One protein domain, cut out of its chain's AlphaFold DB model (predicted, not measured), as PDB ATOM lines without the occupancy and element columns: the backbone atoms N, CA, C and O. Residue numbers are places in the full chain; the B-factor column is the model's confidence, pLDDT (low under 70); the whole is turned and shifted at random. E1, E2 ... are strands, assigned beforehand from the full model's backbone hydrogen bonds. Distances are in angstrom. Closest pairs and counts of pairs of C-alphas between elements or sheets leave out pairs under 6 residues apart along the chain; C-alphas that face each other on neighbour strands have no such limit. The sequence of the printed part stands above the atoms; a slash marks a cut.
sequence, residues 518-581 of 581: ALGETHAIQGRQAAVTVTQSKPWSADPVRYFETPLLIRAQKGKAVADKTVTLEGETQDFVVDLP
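What this domain is: This is residues 518 to 581 of the 581 residues of the protein "Peptidase_M1 domain-containing protein" of Deltaproteobacteria bacterium (UniProt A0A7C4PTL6). This is a small sandwich, two sheets face to face: a twisted sheet of three strands, E1, E2 and E5, is covered in part by the two-stranded hairpin E3 and E4, whose strands cross it at 38 degrees. The long link of residues 537 to 549 loops out past one end of the sandwich, and E1, at one edge, is not covered by the hairpin. The printed part has 64 residues with no named helix and five named strands, E1 to E5 in order along the chain, and the class is all strand. Both sheets are antiparallel, in the orders E1, E2, E5 and E3, E4. The whole is loose, with a radius of gyration of the C-alphas of 13.3 A, and forms a rod of 44 by 18 by 14 A.

How they stand to each other: E1, residues 519 to 526, and E2, residues 529 to 536, form a hairpin, antiparallel at 163 degrees, with N 522 and O 533 within hydrogen-bond range at 3.0 A. E5, residues 573 to 579, is the other neighbour of E2, antiparallel at 155 degrees, with N 532 and O 576 at 2.8 A. E1 and E5 are edge strands, and this sheet is only just strongly twisted, its C-alphas lying up to 4.4 A off its best plane. E3, residues 550 to 558, and E4, residues 561 to 569, form the second hairpin, antiparallel at 161 degrees, with N 554 and O 565 at 2.8 A. The parts of the two sheets that face each other are 9.6 A centre to centre, and the best planes are 16 degrees apart. Between E4 and E5 the closest C-alphas are those of Lys 565 and Val 578, 6.2 A apart; between E2 and E3 they are those of Ala 530 and Ala 556, at 7.8 A. E1 is apart from E3 and from E4.

Where its parts are: E1 begins at C-alpha 519, (-44.745, 49.617, 38.460), and is 23.1 A long from first to last C-alpha; E2 is 22.5 A long. E3 begins at C-alpha 550, (-45.504, 58.474, 33.580), and is 25.3 A long; E4 is 24.8 A long. E5 is 20.0 A long and ends at C-alpha 579, (-36.141, 46.570, 19.114).

The domain as a whole: The two C-alphas farthest apart, those of Asp 543 and Lys 560, are 45.1 A apart. The link E2 to E3 is long, with 13 residues, and within it residues 541 to 542 pair with 545 to 546, antiparallel; the other links are tight. The printed part has no cut and ends at the chain's last residue, Pro 581. Its mean pLDDT is 86.6, and no printed residue is under 70.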
ATOM      1  N   ALA A 518     -46.421  52.510  41.599       79.12
ATOM      2  CA  ALA A 518     -45.840  51.185  41.761       79.12
ATOM      3  C   ALA A 518     -45.982  50.414  40.452       79.12
ATOM      4  O   ALA A 518     -47.092  50.019  40.078       79.12
ATOM      5  N   LEU A 519     -44.845  50.234  39.775       84.19
ATOM      6  CA  LEU A 519     -44.745  49.617  38.460       84.19
ATOM      7  C   LEU A 519     -44.482  48.113  38.553       84.19
ATOM      8  O   LEU A 519     -43.681  47.652  39.366       84.19
ATOM      9  N   GLY A 520     -45.114  47.359  37.663       84.50
ATOM     10  CA  GLY A 520     -44.810  45.963  37.378       84.50
ATOM     11  C   GLY A 520     -44.476  45.777  35.902       84.50
ATOM     12  O   GLY A 520     -44.943  46.533  35.053       84.50
ATOM     13  N   GLU A 521     -43.687  44.754  35.593       90.31
ATOM     14  CA  GLU A 521     -43.256  44.446  34.230       90.31
ATOM     15  C   GLU A 521     -43.345  42.946  33.961       90.31
ATOM     16  O   GLU A 521     -43.015  42.128  34.827       90.31
ATOM     17  N   THR A 522     -43.767  42.595  32.749       91.00
ATOM     18  CA  THR A 522     -43.564  41.264  32.176       91.00
ATOM     19  C   THR A 522     -43.128  41.388  30.726       91.00
ATOM     20  O   THR A 522     -43.720  42.174  29.990       91.00
ATOM     21  N   HIS A 523     -42.186  40.555  30.283       92.25
ATOM     22  CA  HIS A 523     -41.738  40.545  28.892       92.25
ATOM     23  C   HIS A 523     -41.698  39.160  28.265       92.25
ATOM     24  O   HIS A 523     -41.492  38.142  28.927       92.25
ATOM     25  N   ALA A 524     -41.804  39.163  26.940       92.31
ATOM     26  CA  ALA A 524     -41.449  38.056  26.073       92.31
ATOM     27  C   ALA A 524     -40.488  38.547  24.986       92.31
ATOM     28  O   ALA A 524     -40.648  39.635  24.437       92.31
ATOM     29  N   ILE A 525     -39.492  37.729  24.660       88.75
ATOM     30  CA  ILE A 525     -38.531  38.017  23.594       88.75
ATOM     31  C   ILE A 525     -38.856  37.102  22.426       88.75
ATOM     32  O   ILE A 525     -39.030  35.900  22.618       88.75
ATOM     33  N   GLN A 526     -38.955  37.681  21.233       86.88
ATOM     34  CA  GLN A 526     -39.132  36.947  19.987       86.88
ATOM     35  C   GLN A 526     -38.166  37.521  18.952       86.88
ATOM     36  O   GLN A 526     -38.332  38.648  18.476       86.88
ATOM     37  N   GLY A 527     -37.114  36.766  18.626       87.44
ATOM     38  CA  GLY A 527     -36.071  37.217  17.708       87.44
ATOM     39  C   GLY A 527     -35.407  38.524  18.163       87.44
ATOM     40  O   GLY A 527     -34.707  38.566  19.174       87.44
ATOM     41  N   ARG A 528     -35.608  39.602  17.392       91.19
ATOM     42  CA  ARG A 528     -35.032  40.937  17.648       91.19
ATOM     43  C   ARG A 528     -35.991  41.892  18.360       91.19
ATOM     44  O   ARG A 528     -35.751  43.091  18.345       91.19
ATOM     45  N   GLN A 529     -37.071  41.401  18.956       93.31
ATOM     46  CA  GLN A 529     -38.036  42.247  19.653       93.31
ATOM     47  C   GLN A 529     -38.289  41.734  21.064       93.31
ATOM     48  O   GLN A 529     -38.466  40.535  21.278       93.31
ATOM     49  N   ALA A 530     -38.323  42.657  22.024       92.75
ATOM     50  CA  ALA A 530     -38.887  42.421  23.343       92.75
ATOM     51  C   ALA A 530     -40.278  43.064  23.402       92.75
ATOM     52  O   ALA A 530     -40.400  44.286  23.312       92.75
ATOM     53  N   ALA A 531     -41.315  42.242  23.539       94.44
ATOM     54  CA  ALA A 531     -42.652  42.689  23.902       94.44
ATOM     55  C   ALA A 531     -42.695  42.849  25.424       94.44
ATOM     56  O   ALA A 531     -42.465  41.878  26.143       94.44
ATOM     57  N   VAL A 532     -42.934  44.068  25.894       93.56
ATOM     58  CA  VAL A 532     -42.869  44.481  27.298       93.56
ATOM     59  C   VAL A 532     -44.235  45.009  27.712       93.56
ATOM     60  O   VAL A 532     -44.669  46.045  27.218       93.56
ATOM     61  N   THR A 533     -44.895  44.322  28.634       94.12
ATOM     62  CA  THR A 533     -46.131  44.778  29.273       94.12
ATOM     63  C   THR A 533     -45.773  45.467  30.580       94.12
ATOM     64  O   THR A 533     -45.191  44.850  31.477       94.12
ATOM     65  N   VAL A 534     -46.135  46.740  30.697       90.50
ATOM     66  CA  VAL A 534     -45.964  47.530  31.916       90.50
ATOM     67  C   VAL A 534     -47.310  47.700  32.593       90.50
ATOM     68  O   VAL A 534     -48.308  47.989  31.941       90.50
ATOM     69  N   THR A 535     -47.322  47.544  33.912       88.62
ATOM     70  CA  THR A 535     -48.497  47.733  34.765       88.62
ATOM     71  C   THR A 535     -48.211  48.790  35.821       88.62
ATOM     72  O   THR A 535     -47.085  48.871  36.309       88.62
ATOM     73  N   GLN A 536     -49.215  49.569  36.212       86.69
ATOM     74  CA  GLN A 536     -49.190  50.364  37.438       86.69
ATOM     75  C   GLN A 536     -50.319  49.916  38.360       86.69
ATOM     76  O   GLN A 536     -51.463  49.754  37.945       86.69
ATOM     77  N   SER A 537     -49.979  49.677  39.621       73.12
ATOM     78  CA  SER A 537     -50.878  48.983  40.551       73.12
ATOM     79  C   SER A 537     -51.885  49.885  41.265       73.12
ATOM     80  O   SER A 537     -52.821  49.366  41.873       73.12
ATOM     81  N   LYS A 538     -51.712  51.214  41.227       73.00
ATOM     82  CA  LYS A 538     -52.583  52.159  41.939       73.00
ATOM     83  C   LYS A 538     -52.881  53.410  41.107       73.00
ATOM     84  O   LYS A 538     -51.941  53.998  40.575       73.00
ATOM     85  N   PRO A 539     -54.153  53.835  41.019       80.62
ATOM     86  CA  PRO A 539     -54.488  55.160  40.518       80.62
ATOM     87  C   PRO A 539     -54.072  56.240  41.531       80.62
ATOM     88  O   PRO A 539     -53.997  55.968  42.731       80.62
ATOM     89  N   TRP A 540     -53.840  57.464  41.059       79.75
ATOM     90  CA  TRP A 540     -53.566  58.627  41.919       79.75
ATOM     91  C   TRP A 540     -54.843  59.362  42.358       79.75
ATOM     92  O   TRP A 540     -54.856  60.065  43.368       79.75
ATOM     93  N   SER A 541     -55.944  59.163  41.626       79.38
ATOM     94  CA  SER A 541     -57.287  59.602  42.019       79.38
ATOM     95  C   SER A 541     -58.252  58.426  42.010       79.38
ATOM     96  O   SER A 541     -58.243  57.621  41.079       79.38
ATOM     97  N   ALA A 542     -59.097  58.336  43.038       73.50
ATOM     98  CA  ALA A 542     -60.118  57.298  43.156       73.50
ATOM     99  C   ALA A 542     -61.444  57.664  42.460       73.50
ATOM    100  O   ALA A 542     -62.221  56.758  42.160       73.50
ATOM    101  N   ASP A 543     -61.708  58.951  42.186       74.88
ATOM    102  CA  ASP A 543     -62.956  59.402  41.551       74.88
ATOM    103  C   ASP A 543     -62.787  60.715  40.735       74.88
ATOM    104  O   ASP A 543     -62.553  61.774  41.321       74.88
ATOM    105  N   PRO A 544     -62.889  60.681  39.386       79.19
ATOM    106  CA  PRO A 544     -62.858  59.466  38.576       79.19
ATOM    107  C   PRO A 544     -61.502  58.770  38.739       79.19
ATOM    108  O   PRO A 544     -60.492  59.423  39.000       79.19
ATOM    109  N   VAL A 545     -61.469  57.449  38.546       80.56
ATOM    110  CA  VAL A 545     -60.214  56.687  38.585       80.56
ATOM    111  C   VAL A 545     -59.251  57.234  37.527       80.56
ATOM    112  O   VAL A 545     -59.540  57.159  36.331       80.56
ATOM    113  N   ARG A 546     -58.115  57.785  37.966       86.31
ATOM    114  CA  ARG A 546     -57.043  58.284  37.092       86.31
ATOM    115  C   ARG A 546     -55.728  57.606  37.440       86.31
ATOM    116  O   ARG A 546     -55.344  57.551  38.606       86.31
ATOM    117  N   TYR A 547     -55.051  57.101  36.420       85.44
ATOM    118  CA  TYR A 547     -53.726  56.503  36.533       85.44
ATOM    119  C   TYR A 547     -52.644  57.551  36.297       85.44
ATOM    120  O   TYR A 547     -52.917  58.608  35.727       85.44
ATOM    121  N   PHE A 548     -51.440  57.284  36.797       84.31
ATOM    122  CA  PHE A 548     -50.316  58.194  36.633       84.31
ATOM    123  C   PHE A 548     -49.904  58.215  35.164       84.31
ATOM    124  O   PHE A 548     -49.565  57.166  34.616       84.31
ATOM    125  N   GLU A 549     -49.877  59.398  34.561       83.56
ATOM    126  CA  GLU A 549     -49.128  59.656  33.341       83.56
ATOM    127  C   GLU A 549     -47.641  59.677  33.699       83.56
ATOM    128  O   GLU A 549     -47.172  60.523  34.465       83.56
ATOM    129  N   THR A 550     -46.906  58.676  33.220       76.81
ATOM    130  CA  THR A 550     -45.504  58.474  33.580       76.81
ATOM    131  C   THR A 550     -44.665  58.252  32.327       76.81
ATOM    132  O   THR A 550     -44.767  57.191  31.705       76.81
ATOM    133  N   PRO A 551     -43.792  59.201  31.962       78.38
ATOM    134  CA  PRO A 551     -42.706  58.939  31.028       78.38
ATOM    135  C   PRO A 551     -41.775  57.861  31.606       78.38
ATOM    136  O   PRO A 551     -41.238  58.006  32.702       78.38
ATOM    137  N   LEU A 552     -41.587  56.764  30.877       78.38
ATOM    138  CA  LEU A 552     -40.759  55.626  31.266       78.38
ATOM    139  C   LEU A 552     -39.672  55.372  30.232       78.38
ATOM    140  O   LEU A 552     -39.888  55.460  29.023       78.38
ATOM    141  N   LEU A 553     -38.524  54.923  30.713       83.31
ATOM    142  CA  LEU A 553     -37.562  54.191  29.923       83.31
ATOM    143  C   LEU A 553     -37.752  52.701  30.107       83.31
ATOM    144  O   LEU A 553     -37.745  52.178  31.221       83.31
ATOM    145  N   ILE A 554     -37.779  52.004  28.985       88.25
ATOM    146  CA  ILE A 554     -37.618  50.564  28.949       88.25
ATOM    147  C   ILE A 554     -36.211  50.274  28.443       88.25
ATOM    148  O   ILE A 554     -35.906  50.502  27.270       88.25
ATOM    149  N   ARG A 555     -35.350  49.766  29.330       89.38
ATOM    150  CA  ARG A 555     -34.015  49.284  28.966       89.38
ATOM    151  C   ARG A 555     -34.004  47.770  28.868       89.38
ATOM    152  O   ARG A 555     -34.139  47.085  29.880       89.38
ATOM    153  N   ALA A 556     -33.708  47.257  27.683       89.88
ATOM    154  CA  ALA A 556     -33.300  45.877  27.478       89.88
ATOM    155  C   ALA A 556     -31.769  45.782  27.490       89.88
ATOM    156  O   ALA A 556     -31.090  46.462  26.722       89.88
ATOM    157  N   GLN A 557     -31.203  44.925  28.344       87.31
ATOM    158  CA  GLN A 557     -29.753  44.727  28.435       87.31
ATOM    159  C   GLN A 557     -29.341  43.250  28.415       87.31
ATOM    160  O   GLN A 557     -29.824  42.461  29.226       87.31
ATOM    161  N   LYS A 558     -28.361  42.898  27.572       87.50
ATOM    162  CA  LYS A 558     -27.696  41.582  27.540       87.50
ATOM    163  C   LYS A 558     -26.183  41.755  27.424       87.50
ATOM    164  O   LYS A 558     -25.651  42.124  26.377       87.50
ATOM    165  N   GLY A 559     -25.460  41.485  28.510       86.19
ATOM    166  CA  GLY A 559     -24.030  41.795  28.589       86.19
ATOM    167  C   GLY A 559     -23.781  43.292  28.358       86.19
ATOM    168  O   GLY A 559     -24.292  44.124  29.105       86.19
ATOM    169  N   LYS A 560     -23.015  43.627  27.310       85.06
ATOM    170  CA  LYS A 560     -22.766  45.017  26.882       85.06
ATOM    171  C   LYS A 560     -23.799  45.555  25.884       85.06
ATOM    172  O   LYS A 560     -23.788  46.749  25.610       85.06
ATOM    173  N   ALA A 561     -24.651  44.699  25.321       87.38
ATOM    174  CA  ALA A 561     -25.682  45.129  24.388       87.38
ATOM    175  C   ALA A 561     -26.829  45.786  25.160       87.38
ATOM    176  O   ALA A 561     -27.301  45.229  26.157       87.38
ATOM    177  N   VAL A 562     -27.252  46.965  24.707       88.25
ATOM    178  CA  VAL A 562     -28.322  47.744  25.329       88.25
ATOM    179  C   VAL A 562     -29.242  48.299  24.249       88.25
ATOM    180  O   VAL A 562     -28.754  48.857  23.269       88.25
ATOM    181  N   ALA A 563     -30.549  48.160  24.454       89.56
ATOM    182  CA  ALA A 563     -31.590  48.851  23.707       89.56
ATOM    183  C   ALA A 563     -32.474  49.622  24.685       89.56
ATOM    184  O   ALA A 563     -32.941  49.062  25.675       89.56
ATOM    185  N   ASP A 564     -32.691  50.895  24.387       89.00
ATOM    186  CA  ASP A 564     -33.480  51.810  25.199       89.00
ATOM    187  C   ASP A 564     -34.670  52.293  24.372       89.00
ATOM    188  O   ASP A 564     -34.513  52.655  23.204       89.00
ATOM    189  N   LYS A 565     -35.854  52.323  24.982       86.50
ATOM    190  CA  LYS A 565     -37.047  52.939  24.403       86.50
ATOM    191  C   LYS A 565     -37.750  53.801  25.440       86.50
ATOM    192  O   LYS A 565     -38.136  53.296  26.491       86.50
ATOM    193  N   THR A 566     -37.945  55.074  25.119       85.38
ATOM    194  CA  THR A 566     -38.783  55.977  25.911       85.38
ATOM    195  C   THR A 566     -40.243  55.805  25.503       85.38
ATOM    196  O   THR A 566     -40.553  55.741  24.311       85.38
ATOM    197  N   VAL A 567     -41.128  55.697  26.487       83.75
ATOM    198  CA  VAL A 567     -42.573  55.503  26.325       83.75
ATOM    199  C   VAL A 567     -43.327  56.307  27.384       83.75
ATOM    200  O   VAL A 567     -42.722  56.721  28.366       83.75
ATOM    201  N   THR A 568     -44.638  56.479  27.228       84.69
ATOM    202  CA  THR A 568     -45.499  57.051  28.275       84.69
ATOM    203  C   THR A 568     -46.517  56.003  28.708       84.69
ATOM    204  O   THR A 568     -47.208  55.420  27.871       84.69
ATOM    205  N   LEU A 569     -46.572  55.734  30.013       84.31
ATOM    206  CA  LEU A 569     -47.622  54.943  30.644       84.31
ATOM    207  C   LEU A 569     -48.733  55.900  31.100       84.31
ATOM    208  O   LEU A 569     -48.479  56.758  31.928       84.31
ATOM    209  N   GLU A 570     -49.940  55.750  30.572       84.62
ATOM    210  CA  GLU A 570     -51.128  56.594  30.789       84.62
ATOM    211  C   GLU A 570     -52.279  55.815  31.455       84.62
ATOM    212  O   GLU A 570     -53.262  56.393  31.917       84.62
ATOM    213  N   GLY A 571     -52.186  54.481  31.494       86.38
ATOM    214  CA  GLY A 571     -53.222  53.603  32.034       86.38
ATOM    215  C   GLY A 571     -52.681  52.543  32.985       86.38
ATOM    216  O   GLY A 571     -51.480  52.452  33.231       86.38
ATOM    217  N   GLU A 572     -53.584  51.704  33.496       90.19
ATOM    218  CA  GLU A 572     -53.253  50.589  34.393       90.19
ATOM    219  C   GLU A 572     -52.249  49.610  33.774       90.19
ATOM    220  O   GLU A 572     -51.398  49.063  34.468       90.19
ATOM    221  N   THR A 573     -52.372  49.334  32.475       92.81
ATOM    222  CA  THR A 573     -51.545  48.363  31.754       92.81
ATOM    223  C   THR A 573     -51.373  48.797  30.306       92.81
ATOM    224  O   THR A 573     -52.370  49.074  29.638       92.81
ATOM    225  N   GLN A 574     -50.134  48.822  29.810       94.06
ATOM    226  CA  GLN A 574     -49.820  49.084  28.402       94.06
ATOM    227  C   GLN A 574     -48.679  48.202  27.901       94.06
ATOM    228  O   GLN A 574     -47.734  47.898  28.631       94.06
ATOM    229  N   ASP A 575     -48.776  47.835  26.626       95.19
ATOM    230  CA  ASP A 575     -47.783  47.031  25.927       95.19
ATOM    231  C   ASP A 575     -46.875  47.910  25.067       95.19
ATOM    232  O   ASP A 575     -47.323  48.789  24.327       95.19
ATOM    233  N   PHE A 576     -45.583  47.614  25.115       94.56
ATOM    234  CA  PHE A 576     -44.544  48.274  24.344       94.56
ATOM    235  C   PHE A 576     -43.670  47.241  23.638       94.56
ATOM    236  O   PHE A 576     -43.512  46.109  24.083       94.56
ATOM    237  N   VAL A 577     -43.061  47.647  22.528       94.81
ATOM    238  CA  VAL A 577     -42.105  46.815  21.783       94.81
ATOM    239  C   VAL A 577     -40.754  47.507  21.765       94.81
ATOM    240  O   VAL A 577     -40.683  48.658  21.339       94.81
ATOM    241  N   VAL A 578     -39.701  46.826  22.208       93.12
ATOM    242  CA  VAL A 578     -38.316  47.312  22.151       93.12
ATOM    243  C   VAL A 578     -37.544  46.507  21.117       93.12
ATOM    244  O   VAL A 578     -37.435  45.285  21.232       93.12
ATOM    245  N   ASP A 579     -36.994  47.195  20.120       93.62
ATOM    246  CA  ASP A 579     -36.141  46.570  19.114       93.62
ATOM    247  C   ASP A 579     -34.745  46.308  19.700       93.62
ATOM    248  O   ASP A 579     -34.083  47.202  20.230       93.62
ATOM    249  N   LEU A 580     -34.303  45.057  19.615       90.88
ATOM    250  CA  LEU A 580     -33.039  44.563  20.145       90.88
ATOM    251  C   LEU A 580     -31.944  44.591  19.054       90.88
ATOM    252  O   LEU A 580     -32.240  44.375  17.870       90.88
ATOM    253  N   PRO A 581     -30.679  44.867  19.426       86.25
ATOM    254  CA  PRO A 581     -29.543  44.974  18.509       86.25
ATOM    255  C   PRO A 581     -29.097  43.652  17.883       86.25
ATOM    256  O   PRO A 581     -29.398  42.558  18.408       86.25
TER     257      PRO A 581